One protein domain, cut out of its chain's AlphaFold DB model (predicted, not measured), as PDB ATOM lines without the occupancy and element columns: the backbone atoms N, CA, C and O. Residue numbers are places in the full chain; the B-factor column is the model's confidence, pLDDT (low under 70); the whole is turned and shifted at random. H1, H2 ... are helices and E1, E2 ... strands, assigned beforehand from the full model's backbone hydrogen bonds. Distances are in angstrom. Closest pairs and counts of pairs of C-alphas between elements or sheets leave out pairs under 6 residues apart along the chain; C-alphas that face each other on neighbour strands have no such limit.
ATOM      1  N   THR A 607     118.320 126.605  99.033       95.00
ATOM      2  CA  THR A 607     117.096 125.995  99.575       95.00
ATOM      3  C   THR A 607     116.016 127.052  99.776       95.00
ATOM      4  O   THR A 607     114.914 126.890  99.261       95.00
ATOM      5  N   TYR A 608     116.344 128.160 100.447       94.50
ATOM      6  CA  TYR A 608     115.406 129.267 100.639       94.50
ATOM      7  C   TYR A 608     114.912 129.811  99.296       94.50
ATOM      8  O   TYR A 608     113.715 129.795  99.033       94.50
ATOM      9  N   LYS A 609     115.832 130.182  98.395       93.94
ATOM     10  CA  LYS A 609     115.491 130.738  97.076       93.94
ATOM     11  C   LYS A 609     114.615 129.801  96.249       93.94
ATOM     12  O   LYS A 609     113.819 130.269  95.444       93.94
ATOM     13  N   LYS A 610     114.777 128.481  96.376       93.81
ATOM     14  CA  LYS A 610     113.919 127.511  95.685       93.81
ATOM     15  C   LYS A 610     112.479 127.601  96.187       93.81
ATOM     16  O   LYS A 610     111.584 127.779  95.370       93.81
ATOM     17  N   TYR A 611     112.266 127.458  97.492       92.88
ATOM     18  CA  TYR A 611     110.916 127.362  98.049       92.88
ATOM     19  C   TYR A 611     110.229 128.720  98.165       92.88
ATOM     20  O   TYR A 611     109.035 128.791  97.907       92.88
ATOM     21  N   GLN A 612     110.971 129.797  98.429       90.00
ATOM     22  CA  GLN A 612     110.407 131.145  98.415       90.00
ATOM     23  C   GLN A 612     109.901 131.502  97.011       90.00
ATOM     24  O   GLN A 612     108.749 131.873  96.874       90.00
ATOM     25  N   ARG A 613     110.663 131.208  95.943       89.44
ATOM     26  CA  ARG A 613     110.167 131.377  94.561       89.44
ATOM     27  C   ARG A 613     108.899 130.575  94.257       89.44
ATOM     28  O   ARG A 613     108.131 130.980  93.392       89.44
ATOM     29  N   MET A 614     108.693 129.421  94.901       90.44
ATOM     30  CA  MET A 614     107.449 128.656  94.739       90.44
ATOM     31  C   MET A 614     106.265 129.373  95.390       90.44
ATOM     32  O   MET A 614     105.189 129.374  94.801       90.44
ATOM     33  N   VAL A 615     106.478 129.984  96.559       88.62
ATOM     34  CA  VAL A 615     105.484 130.828  97.232       88.62
ATOM     35  C   VAL A 615     105.214 132.078  96.391       88.62
ATOM     36  O   VAL A 615     104.084 132.257  95.951       88.62
ATOM     37  N   ASP A 616     106.252 132.850  96.054       85.12
ATOM     38  CA  ASP A 616     106.157 134.117  95.311       85.12
ATOM     39  C   ASP A 616     105.444 133.948  93.959       85.12
ATOM     40  O   ASP A 616     104.654 134.791  93.541       85.12
ATOM     41  N   LYS A 617     105.683 132.827  93.260       86.62
ATOM     42  CA  LYS A 617     105.011 132.513  91.988       86.62
ATOM     43  C   LYS A 617     103.499 132.323  92.152       86.62
ATOM     44  O   LYS A 617     102.761 132.540  91.194       86.62
ATOM     45  N   LEU A 618     103.053 131.855  93.315       85.94
ATOM     46  CA  LEU A 618     101.645 131.596  93.608       85.94
ATOM     47  C   LEU A 618     100.950 132.817  94.216       85.94
ATOM     48  O   LEU A 618      99.778 133.027  93.920       85.94
ATOM     49  N   THR A 619     101.658 133.601  95.029       74.69
ATOM     50  CA  THR A 619     101.136 134.801  95.706       74.69
ATOM     51  C   THR A 619     101.195 136.055  94.833       74.69
ATOM     52  O   THR A 619     100.409 136.974  95.030       74.69
ATOM     53  N   GLY A 620     102.116 136.113  93.866       66.88
ATOM     54  CA  GLY A 620     102.426 137.333  93.121       66.88
ATOM     55  C   GLY A 620     103.372 138.277  93.885       66.88
ATOM     56  O   GLY A 620     103.745 137.991  95.025       66.88
ATOM     57  N   PRO A 621     103.790 139.395  93.255       53.69
ATOM     58  CA  PRO A 621     104.755 140.346  93.824       53.69
ATOM     59  C   PRO A 621     104.227 141.117  95.046       53.69
ATOM     60  O   PRO A 621     105.023 141.559  95.871       53.69
ATOM     61  N   ASP A 622     102.904 141.225  95.189       56.69
ATOM     62  CA  ASP A 622     102.225 142.027  96.215       56.69
ATOM     63  C   ASP A 622     101.604 141.144  97.313       56.69
ATOM     64  O   ASP A 622     100.420 141.313  97.598       56.69
ATOM     65  N   HIS A 623     102.361 140.159  97.837       61.50
ATOM     66  CA  HIS A 623     101.933 139.139  98.822       61.50
ATOM     67  C   HIS A 623     100.587 139.458  99.515       61.50
ATOM     68  O   HIS A 623     100.577 140.191 100.508       61.50
ATOM     69  N   PRO A 624      99.455 138.959  98.980       59.81
ATOM     70  CA  PRO A 624      98.142 139.144  99.587       59.81
ATOM     71  C   PRO A 624      98.117 138.638 101.029       59.81
ATOM     72  O   PRO A 624      98.659 137.566 101.281       59.81
ATOM     73  N   MET A 625      97.480 139.399 101.927       61.81
ATOM     74  CA  MET A 625      97.033 138.874 103.218       61.81
ATOM     75  C   MET A 625      95.877 137.896 103.000       61.81
ATOM     76  O   MET A 625      95.189 137.970 101.978       61.81
ATOM     77  N   ASP A 626      95.679 136.995 103.958       66.50
ATOM     78  CA  ASP A 626      94.719 135.891 103.907       66.50
ATOM     79  C   ASP A 626      94.881 134.976 102.675       66.50
ATOM     80  O   ASP A 626      93.950 134.302 102.210       66.50
ATOM     81  N   PHE A 627      96.098 134.893 102.132       75.56
ATOM     82  CA  PHE A 627      96.379 134.035 100.992       75.56
ATOM     83  C   PHE A 627      96.541 132.583 101.420       75.56
ATOM     84  O   PHE A 627      97.518 132.200 102.065       75.56
ATOM     85  N   SER A 628      95.619 131.735 100.970       80.31
ATOM     86  CA  SER A 628      95.694 130.296 101.208       80.31
ATOM     87  C   SER A 628      96.585 129.581 100.188       80.31
ATOM     88  O   SER A 628      96.355 129.629  98.977       80.31
ATOM     89  N   LEU A 629      97.557 128.819 100.687       87.12
ATOM     90  CA  LEU A 629      98.407 127.927  99.907       87.12
ATOM     91  C   LEU A 629      98.325 126.502 100.436       87.12
ATOM     92  O   LEU A 629      98.435 126.235 101.629       87.12
ATOM     93  N   TYR A 630      98.229 125.560  99.507       88.56
ATOM     94  CA  TYR A 630      98.115 124.141  99.799       88.56
ATOM     95  C   TYR A 630      99.396 123.425  99.365       88.56
ATOM     96  O   TYR A 630      99.705 123.337  98.172       88.56
ATOM     97  N   ALA A 631     100.145 122.880 100.325       90.38
ATOM     98  CA  ALA A 631     101.375 122.133 100.077       90.38
ATOM     99  C   ALA A 631     101.111 120.622 100.042       90.38
ATOM    100  O   ALA A 631     100.676 120.027 101.030       90.38
ATOM    101  N   LYS A 632     101.427 119.976  98.915       90.44
ATOM    102  CA  LYS A 632     101.413 118.514  98.785       90.44
ATOM    103  C   LYS A 632     102.714 117.942  99.333       90.44
ATOM    104  O   LYS A 632     103.792 118.323  98.872       90.44
ATOM    105  N   VAL A 633     102.625 116.994 100.263       89.75
ATOM    106  CA  VAL A 633     103.793 116.449 100.979       89.75
ATOM    107  C   VAL A 633     104.065 114.973 100.669       89.75
ATOM    108  O   VAL A 633     103.181 114.228 100.238       89.75
ATOM    109  N   LYS A 634     105.310 114.535 100.890       89.81
ATOM    110  CA  LYS A 634     105.748 113.135 100.761       89.81
ATOM    111  C   LYS A 634     105.051 112.219 101.773       89.81
ATOM    112  O   LYS A 634     104.659 112.636 102.861       89.81
ATOM    113  N   LYS A 635     104.953 110.925 101.442       84.94
ATOM    114  CA  LYS A 635     104.491 109.893 102.388       84.94
ATOM    115  C   LYS A 635     105.407 109.886 103.619       84.94
ATOM    116  O   LYS A 635     106.618 109.778 103.467       84.94
ATOM    117  N   GLY A 636     104.820 109.967 104.815       83.19
ATOM    118  CA  GLY A 636     105.568 110.000 106.079       83.19
ATOM    119  C   GLY A 636     106.045 111.393 106.502       83.19
ATOM    120  O   GLY A 636     106.734 111.505 107.515       83.19
ATOM    121  N   ALA A 637     105.675 112.448 105.766       89.88
ATOM    122  CA  ALA A 637     105.907 113.822 106.196       89.88
ATOM    123  C   ALA A 637     105.163 114.128 107.505       89.88
ATOM    124  O   ALA A 637     104.064 113.619 107.765       89.88
ATOM    125  N   ARG A 638     105.772 114.988 108.323       90.94
ATOM    126  CA  ARG A 638     105.225 115.420 109.613       90.94
ATOM    127  C   ARG A 638     104.779 116.871 109.528       90.94
ATOM    128  O   ARG A 638     105.513 117.713 109.012       90.94
ATOM    129  N   TYR A 639     103.609 117.143 110.086       90.00
ATOM    130  CA  TYR A 639     103.175 118.484 110.444       90.00
ATOM    131  C   TYR A 639     103.654 118.775 111.863       90.00
ATOM    132  O   TYR A 639     103.406 117.982 112.775       90.00
ATOM    133  N   TYR A 640     104.377 119.871 112.044       91.75
ATOM    134  CA  TYR A 640     104.926 120.303 113.321       91.75
ATOM    135  C   TYR A 640     104.039 121.393 113.898       91.75
ATOM    136  O   TYR A 640     103.744 122.353 113.206       91.75
ATOM    137  N   GLN A 641     103.632 121.284 115.157       86.81
ATOM    138  CA  GLN A 641     102.925 122.387 115.800       86.81
ATOM    139  C   GLN A 641     103.908 123.529 116.084       86.81
ATOM    140  O   GLN A 641     105.035 123.278 116.524       86.81
ATOM    141  N   THR A 642     103.478 124.762 115.859       83.12
ATOM    142  CA  THR A 642     104.154 125.984 116.302       83.12
ATOM    143  C   THR A 642     103.550 126.445 117.630       83.12
ATOM    144  O   THR A 642     102.397 126.141 117.943       83.12
ATOM    145  N   ASP A 643     104.353 127.079 118.480       77.56
ATOM    146  CA  ASP A 643     103.860 127.682 119.721       77.56
ATOM    147  C   ASP A 643     103.498 129.163 119.527       77.56
ATOM    148  O   ASP A 643     103.746 129.745 118.474       77.56
ATOM    149  N   PHE A 644     102.936 129.784 120.570       70.62
ATOM    150  CA  PHE A 644     102.626 131.221 120.605       70.62
ATOM    151  C   PHE A 644     103.856 132.111 120.339       70.62
ATOM    152  O   PHE A 644     103.724 133.283 120.007       70.62
ATOM    153  N   TYR A 645     105.064 131.554 120.473       73.25
ATOM    154  CA  TYR A 645     106.318 132.234 120.184       73.25
ATOM    155  C   TYR A 645     106.843 131.929 118.767       73.25
ATOM    156  O   TYR A 645     108.004 132.217 118.466       73.25
ATOM    157  N   TYR A 646     106.002 131.363 117.895       72.69
ATOM    158  CA  TYR A 646     106.298 130.939 116.521       72.69
ATOM    159  C   TYR A 646     107.407 129.882 116.411       72.69
ATOM    160  O   TYR A 646     107.969 129.646 115.336       72.69
ATOM    161  N   GLY A 647     107.754 129.234 117.525       81.62
ATOM    162  CA  GLY A 647     108.772 128.199 117.592       81.62
ATOM    163  C   GLY A 647     108.229 126.868 117.097       81.62
ATOM    164  O   GLY A 647     107.155 126.437 117.510       81.62
ATOM    165  N   VAL A 648     108.983 126.171 116.241       87.62
ATOM    166  CA  VAL A 648     108.616 124.809 115.823       87.62
ATOM    167  C   VAL A 648     108.821 123.854 116.995       87.62
ATOM    168  O   VAL A 648     109.945 123.650 117.462       87.62
ATOM    169  N   THR A 649     107.738 123.239 117.462       86.75
ATOM    170  CA  THR A 649     107.759 122.336 118.615       86.75
ATOM    171  C   THR A 649     108.051 120.886 118.210       86.75
ATOM    172  O   THR A 649     107.985 120.498 117.042       86.75
ATOM    173  N   ASN A 650     108.335 120.038 119.201       85.75
ATOM    174  CA  ASN A 650     108.475 118.592 118.987       85.75
ATOM    175  C   ASN A 650     107.125 117.875 118.812       85.75
ATOM    176  O   ASN A 650     107.098 116.696 118.443       85.75
ATOM    177  N   LYS A 651     106.002 118.552 119.086       87.00
ATOM    178  CA  LYS A 651     104.669 117.978 118.916       87.00
ATOM    179  C   LYS A 651     104.354 117.929 117.426       87.00
ATOM    180  O   LYS A 651     104.391 118.942 116.733       87.00
ATOM    181  N   THR A 652     104.100 116.724 116.927       88.81
ATOM    182  CA  THR A 652     103.953 116.467 115.493       88.81
ATOM    183  C   THR A 652     102.791 115.539 115.202       88.81
ATOM    184  O   THR A 652     102.458 114.675 116.011       88.81
ATOM    185  N   PHE A 653     102.238 115.684 114.005       85.50
ATOM    186  CA  PHE A 653     101.157 114.864 113.480       85.50
ATOM    187  C   PHE A 653     101.580 114.272 112.135       85.50
ATOM    188  O   PHE A 653     102.255 114.929 111.336       85.50
ATOM    189  N   ASN A 654     101.204 113.019 111.882       84.31
ATOM    190  CA  ASN A 654     101.455 112.389 110.589       84.31
ATOM    191  C   ASN A 654     100.502 112.975 109.549       84.31
ATOM    192  O   ASN A 654      99.284 112.934 109.734       84.31
ATOM    193  N   VAL A 655     101.040 113.463 108.432       78.88
ATOM    194  CA  VAL A 655     100.200 113.859 107.300       78.88
ATOM    195  C   VAL A 655      99.821 112.595 106.527       78.88
ATOM    196  O   VAL A 655     100.691 111.828 106.103       78.88
ATOM    197  N   GLN A 656      98.518 112.340 106.367       69.81
ATOM    198  CA  GLN A 656      98.036 111.203 105.578       69.81
ATOM    199  C   GLN A 656      98.574 111.283 104.135       69.81
ATOM    200  O   GLN A 656      98.711 112.367 103.565       69.81
ATOM    201  N   LYS A 657      98.899 110.128 103.534       60.09
ATOM    202  CA  LYS A 657      99.476 110.045 102.178       60.09
ATOM    203  C   LYS A 657      98.591 110.811 101.179       60.09
ATOM    204  O   LYS A 657      97.390 110.578 101.140       60.09
ATOM    205  N   ASN A 658      99.200 111.670 100.356       59.75
ATOM    206  CA  ASN A 658      98.543 112.514  99.344       59.75
ATOM    207  C   ASN A 658      97.622 113.633  99.874       59.75
ATOM    208  O   ASN A 658      96.955 114.264  99.058       59.75
ATOM    209  N   ARG A 659      97.606 113.936 101.181       74.69
ATOM    210  CA  ARG A 659      96.919 115.138 101.676       74.69
ATOM    211  C   ARG A 659      97.737 116.404 101.447       74.69
ATOM    212  O   ARG A 659      98.969 116.397 101.490       74.69
ATOM    213  N   TYR A 660      97.007 117.488 101.225       83.56
ATOM    214  CA  TYR A 660      97.539 118.838 101.222       83.56
ATOM    215  C   TYR A 660      97.496 119.405 102.640       83.56
ATOM    216  O   TYR A 660      96.539 119.168 103.377       83.56
ATOM    217  N   VAL A 661      98.537 120.144 103.009       87.12
ATOM    218  CA  VAL A 661      98.552 120.979 104.213       87.12
ATOM    219  C   VAL A 661      98.243 122.403 103.778       87.12
ATOM    220  O   VAL A 661      98.897 122.902 102.863       87.12
ATOM    221  N   SER A 662      97.228 123.009 104.387       85.56
ATOM    222  CA  SER A 662      96.853 124.400 104.137       85.56
ATOM    223  C   SER A 662      97.690 125.326 105.006       85.56
ATOM    224  O   SER A 662      97.942 124.998 106.166       85.56
ATOM    225  N   PHE A 663      98.078 126.457 104.434       85.38
ATOM    226  CA  PHE A 663      98.701 127.571 105.130       85.38
ATOM    227  C   PHE A 663      98.059 128.878 104.673       85.38
ATOM    228  O   PHE A 663      97.843 129.040 103.470       85.38
ATOM    229  N   ILE A 664      97.797 129.791 105.596       79.88
ATOM    230  CA  ILE A 664      97.406 131.177 105.339       79.88
ATOM    231  C   ILE A 664      98.660 132.046 105.466       79.88
ATOM    232  O   ILE A 664      99.457 131.870 106.385       79.88
ATOM    233  N   ASP A 665      98.876 132.953 104.517       78.25
ATOM    234  CA  ASP A 665     100.048 133.837 104.446       78.25
ATOM    235  C   ASP A 665     101.386 133.090 104.593       78.25
ATOM    236  O   ASP A 665     102.207 133.376 105.474       78.25
ATOM    237  N   PRO A 666     101.622 132.079 103.738       84.50
ATOM    238  CA  PRO A 666     102.758 131.186 103.868       84.50
ATOM    239  C   PRO A 666     104.090 131.906 103.647       84.50
ATOM    240  O   PRO A 666     104.270 132.658 102.687       84.50
ATOM    241  N   TYR A 667     105.092 131.556 104.446       85.19
ATOM    242  CA  TYR A 667     106.473 131.978 104.223       85.19
ATOM    243  C   TYR A 667     107.471 130.870 104.557       85.19
ATOM    244  O   TYR A 667     107.193 129.924 105.305       85.19
ATOM    245  N   VAL A 668     108.668 130.967 103.972       89.88
ATOM    246  CA  VAL A 668     109.767 130.049 104.281       89.88
ATOM    247  C   VAL A 668     110.562 130.595 105.457       89.88
ATOM    248  O   VAL A 668     111.075 131.708 105.414       89.88
ATOM    249  N   MET A 669     110.747 129.771 106.484       89.56
ATOM    250  CA  MET A 669     111.598 130.097 107.625       89.56
ATOM    251  C   MET A 669     112.678 129.047 107.854       89.56
ATOM    252  O   MET A 669     112.574 127.899 107.413       89.56
ATOM    253  N   LYS A 670     113.724 129.434 108.587       91.69
ATOM    254  CA  LYS A 670     114.766 128.520 109.053       91.69
ATOM    255  C   LYS A 670     114.743 128.438 110.574       91.69
ATOM    256  O   LYS A 670     114.993 129.426 111.262       91.69
ATOM    257  N   TYR A 671     114.487 127.239 111.085       91.19
ATOM    258  CA  TYR A 671     114.416 126.959 112.512       91.19
ATOM    259  C   TYR A 671     115.296 125.760 112.870       91.19
ATOM    260  O   TYR A 671     115.175 124.675 112.300       91.19
ATOM    261  N   ASN A 672     116.225 125.965 113.802       92.62
ATOM    262  CA  ASN A 672     117.228 125.000 114.251       92.62
ATOM    263  C   ASN A 672     117.983 124.316 113.101       92.62
ATOM    264  O   ASN A 672     118.161 123.100 113.079       92.62
ATOM    265  N   GLY A 673     118.400 125.118 112.116       90.75
ATOM    266  CA  GLY A 673     119.142 124.650 110.942       90.75
ATOM    267  C   GLY A 673     118.287 124.004 109.846       90.75
ATOM    268  O   GLY A 673     118.820 123.707 108.779       90.75
ATOM    269  N   ILE A 674     116.985 123.823 110.068       93.50
ATOM    270  CA  ILE A 674     116.060 123.164 109.139       93.50
ATOM    271  C   ILE A 674     115.134 124.212 108.513       93.50
ATOM    272  O   ILE A 674     114.686 125.136 109.185       93.50
ATOM    273  N   TYR A 675     114.849 124.063 107.219       94.75
ATOM    274  CA  TYR A 675     113.920 124.930 106.498       94.75
ATOM    275  C   TYR A 675     112.491 124.392 106.583       94.75
ATOM    276  O   TYR A 675     112.245 123.218 106.284       94.75
ATOM    277  N   TYR A 676     111.558 125.270 106.927       93.56
ATOM    278  CA  TYR A 676     110.135 124.976 107.029       93.56
ATOM    279  C   TYR A 676     109.324 125.935 106.160       93.56
ATOM    280  O   TYR A 676     109.687 127.100 106.015       93.56
ATOM    281  N   LEU A 677     108.237 125.422 105.590       92.31
ATOM    282  CA  LEU A 677     107.095 126.220 105.178       92.31
ATOM    283  C   LEU A 677     106.158 126.298 106.382       92.31
ATOM    284  O   LEU A 677     105.872 125.270 107.002       92.31
ATOM    285  N   THR A 678     105.725 127.500 106.713       88.88
ATOM    286  CA  THR A 678     104.785 127.793 107.797       88.88
ATOM    287  C   THR A 678     103.839 128.883 107.309       88.88
ATOM    288  O   THR A 678     104.118 129.495 106.276       88.88
ATOM    289  N   GLY A 679     102.754 129.125 108.031       79.62
ATOM    290  CA  GLY A 679     101.852 130.248 107.792       79.62
ATOM    291  C   GLY A 679     101.374 130.854 109.108       79.62
ATOM    292  O   GLY A 679     101.861 130.478 110.182       79.62
ATOM    293  N   GLY A 680     100.447 131.795 109.011       68.44
ATOM    294  CA  GLY A 680      99.879 132.529 110.133       68.44
ATOM    295  C   GLY A 680     100.783 133.637 110.688       68.44
ATOM    296  O   GLY A 680     102.005 133.506 110.799       68.44
ATOM    297  N   ALA A 681     100.127 134.730 111.090       56.50
ATOM    298  CA  ALA A 681     100.590 135.688 112.094       56.50
ATOM    299  C   ALA A 681     101.915 136.449 111.825       56.50
ATOM    300  O   ALA A 681     102.743 136.664 112.717       56.50
ATOM    301  N   GLU A 682     102.130 136.939 110.600       49.66
ATOM    302  CA  GLU A 682     102.748 138.276 110.476       49.66
ATOM    303  C   GLU A 682     101.714 139.395 110.484       49.66
ATOM    304  O   GLU A 682     102.072 140.505 110.871       49.66
ATOM    305  N   PHE A 683     100.471 139.098 110.089       47.88
ATOM    306  CA  PHE A 683      99.511 140.137 109.753       47.88
ATOM    307  C   PHE A 683      98.104 139.978 110.350       47.88
ATOM    308  O   PHE A 683      97.247 140.816 110.122       47.88
ATOM    309  N   ASN A 684      97.831 138.936 111.133       42.78
ATOM    310  CA  ASN A 684      96.488 138.730 111.669       42.78
ATOM    311  C   ASN A 684      96.568 138.297 113.137       42.78
ATOM    312  O   ASN A 684      97.199 137.285 113.450       42.78
ATOM    313  N   SER A 685      95.995 139.102 114.040       41.47
ATOM    314  CA  SER A 685      95.934 138.828 115.485       41.47
ATOM    315  C   SER A 685      94.961 137.704 115.838       41.47
ATOM    316  O   SER A 685      95.006 137.204 116.963       41.47
ATOM    317  N   ASP A 686      94.113 137.310 114.887       38.47
ATOM    318  CA  ASP A 686      92.933 136.486 115.144       38.47
ATOM    319  C   ASP A 686      93.155 135.008 114.779       38.47
ATOM    320  O   ASP A 686      92.322 134.155 115.091       38.47
ATOM    321  N   PHE A 687      94.298 134.676 114.163       45.78
ATOM    322  CA  PHE A 687      94.662 133.305 113.804       45.78
ATOM    323  C   PHE A 687      95.791 132.762 114.688       45.78
ATOM    324  O   PHE A 687      96.863 133.359 114.811       45.78
ATOM    325  N   ASP A 688      95.556 131.582 115.273       50.84
ATOM    326  CA  ASP A 688      96.575 130.787 115.961       50.84
ATOM    327  C   ASP A 688      97.809 130.579 115.058       50.84
ATOM    328  O   ASP A 688      97.662 130.444 113.839       50.84
ATOM    329  N   PRO A 689      99.033 130.494 115.621       58.81
ATOM    330  CA  PRO A 689     100.222 130.178 114.841       58.81
ATOM    331  C   PRO A 689      99.989 128.868 114.079       58.81
ATOM    332  O   PRO A 689      99.773 127.806 114.677       58.81
ATOM    333  N   GLU A 690     100.019 128.934 112.748       68.62
ATOM    334  CA  GLU A 690      99.865 127.731 111.947       68.62
ATOM    335  C   GLU A 690     101.132 126.899 112.096       68.62
ATOM    336  O   GLU A 690     102.253 127.417 112.161       68.62
ATOM    337  N   GLY A 691     100.970 125.584 112.201       84.25
ATOM    338  CA  GLY A 691     102.095 124.667 112.255       84.25
ATOM    339  C   GLY A 691     102.991 124.753 111.016       84.25
ATOM    340  O   GLY A 691     102.782 125.531 110.097       84.25
ATOM    341  N   ALA A 692     104.015 123.916 110.978       91.75
ATOM    342  CA  ALA A 692     105.079 123.973 109.995       91.75
ATOM    343  C   ALA A 692     105.302 122.611 109.331       91.75
ATOM    344  O   ALA A 692     105.145 121.554 109.945       91.75
ATOM    345  N   VAL A 693     105.748 122.620 108.079       93.06
ATOM    346  CA  VAL A 693     106.185 121.425 107.344       93.06
ATOM    347  C   VAL A 693     107.588 121.661 106.814       93.06
ATOM    348  O   VAL A 693     107.906 122.736 106.315       93.06
ATOM    349  N   LYS A 694     108.458 120.652 106.890       95.06
ATOM    350  CA  LYS A 694     109.797 120.753 106.300       95.06
ATOM    351  C   LYS A 694     109.687 120.958 104.798       95.06
ATOM    352  O   LYS A 694     109.072 120.149 104.104       95.06
ATOM    353  N   VAL A 695     110.371 121.966 104.265       95.00
ATOM    354  CA  VAL A 695     110.322 122.232 102.818       95.00
ATOM    355  C   VAL A 695     110.867 121.061 101.992       95.00
ATOM    356  O   VAL A 695     110.421 120.834 100.875       95.00
ATOM    357  N   SER A 696     111.791 120.263 102.546       93.94
ATOM    358  CA  SER A 696     112.324 119.049 101.906       93.94
ATOM    359  C   SER A 696     111.273 117.967 101.656       93.94
ATOM    360  O   SER A 696     111.490 117.085 100.817       93.94
ATOM    361  N   ASP A 697     110.158 118.018 102.381       92.88
ATOM    362  CA  ASP A 697     109.067 117.054 102.292       92.88
ATOM    363  C   ASP A 697     107.969 117.516 101.329       92.88
ATOM    364  O   ASP A 697     107.046 116.753 101.045       92.88
ATOM    365  N   ILE A 698     108.084 118.727 100.775       92.19
ATOM    366  CA  ILE A 698     107.118 119.300  99.838       92.19
ATOM    367  C   ILE A 698     107.409 118.803  98.419       92.19
ATOM    368  O   ILE A 698     108.530 118.896  97.917       92.19
ATOM    369  N   ILE A 699     106.370 118.274  97.773       91.06
ATOM    370  CA  ILE A 699     106.377 117.823  96.377       91.06
ATOM    371  C   ILE A 699     105.961 118.978  95.460       91.06
ATOM    372  O   ILE A 699     106.641 119.265  94.478       91.06
ATOM    373  N   SER A 700     104.847 119.637  95.780       90.69
ATOM    374  CA  SER A 700     104.289 120.750  95.006       90.69
ATOM    375  C   SER A 700     103.431 121.666  95.884       90.69
ATOM    376  O   SER A 700     103.058 121.298  96.997       90.69
ATOM    377  N   MET A 701     103.126 122.862  95.379       91.88
ATOM    378  CA  MET A 701     102.257 123.851  96.021       91.88
ATOM    379  C   MET A 701     101.194 124.322  95.025       91.88
ATOM    380  O   MET A 701     101.453 124.347  93.819       91.88
ATOM    381  N   THR A 702     100.013 124.687  95.514       88.81
ATOM    382  CA  THR A 702      98.931 125.268  94.707       88.81
ATOM    383  C   THR A 702      98.148 126.295  95.519       88.81
ATOM    384  O   THR A 702      98.024 126.149  96.732       88.81
ATOM    385  N   SER A 703      97.613 127.319  94.854       83.31
ATOM    386  CA  SER A 703      96.716 128.325  95.443       83.31
ATOM    387  C   SER A 703      95.234 127.953  95.329       83.31
ATOM    388  O   SER A 703      94.371 128.598  95.912       83.31
TER     389      SER A 703
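Overview. This is residues 607 to 703 of the 707 residues of the protein "Serine protease" of Lactobacillus amylovorus DSM 20531 (UniProt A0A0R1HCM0). Two small antiparallel sheets meet at an angle, as a loose V, and the one helix, H1, lies in its opening, packed on edge strand E5 of one sheet and edge strand E8 of the other. The larger sheet, E3 - E2 - E7 - E6 - E5, is strongly twisted and curled, and the smaller is E4 - E1 - E8; the chain passes from one to the other between E1 and E2, E3 and E4, E4 and E5, and E7 and E8. The printed part has 97 residues, in the order H1 E1 E2 E3 E4 E5 E6 E7 E8, of mixed class. It is compact and rounded, with a radius of gyration of the C-alphas of 12.4 A and spans of 33 by 28 by 24 A.

Arrangement. Start with H1, residues 607 to 619, in which 8 of 9 O i to N i+4 pairs are within hydrogen-bond range. It is on the five-stranded sheet at a height over the sheet of 8.3 A, in two layers, a helix on one face of a sheet. There it lies over E5, residues 667 to 671, along the strands at 2 degrees on the local plane; their closest C-alphas, Gln 612 and Val 668, are 6.0 A apart. E5, E6, residues 674 to 678, and E7, residues 692 to 694, form a meander, each strand the antiparallel neighbour of the one before; look at N 669 and O 676, 2.9 A, and N 693 and O 677, 2.9 A. E7 is also the antiparallel neighbour of E2, residues 638 to 642, with N 640 and O 692 at 2.8 A, and E2 forms a hairpin with E3, residues 648 to 654, an edge strand, with N 641 and O 651 at 2.9 A. H1 is also on the three-stranded sheet, again two layers, over E8, residues 698 to 702; the closest C-alphas, Leu 618 and Thr 702, are 7.0 A apart. E1, residues 628 to 633, is the inner strand here, with N 632 and O 700 at 2.8 A to E8, and N 631 and O 661 at 2.8 A to E4, residues 660 to 664.

Along the chain. Find C-alpha 607 at (117.096, 125.995, 99.575); from there H1 runs 18.6 A. E1, 16.0 A long, begins at C-alpha 628, (95.694, 130.296, 101.208). E3 measures 15.3 A and E4 13.0 A; E4 runs on into E5 across a break of 2 residues, at 99 degrees. E8 ends at C-alpha 702, (98.931, 125.268, 94.707).

Size, cuts and confidence. The C-alphas farthest apart, those of Asp 622 and Gly 636, are 33.7 A apart. The printed part has no cut; the link from E6 to E7, residues 679 to 691, is long. The mean pLDDT of the printed part is 80.6, and residues 620 to 626, 656 to 658 and 680 to 690 of the model are under 70.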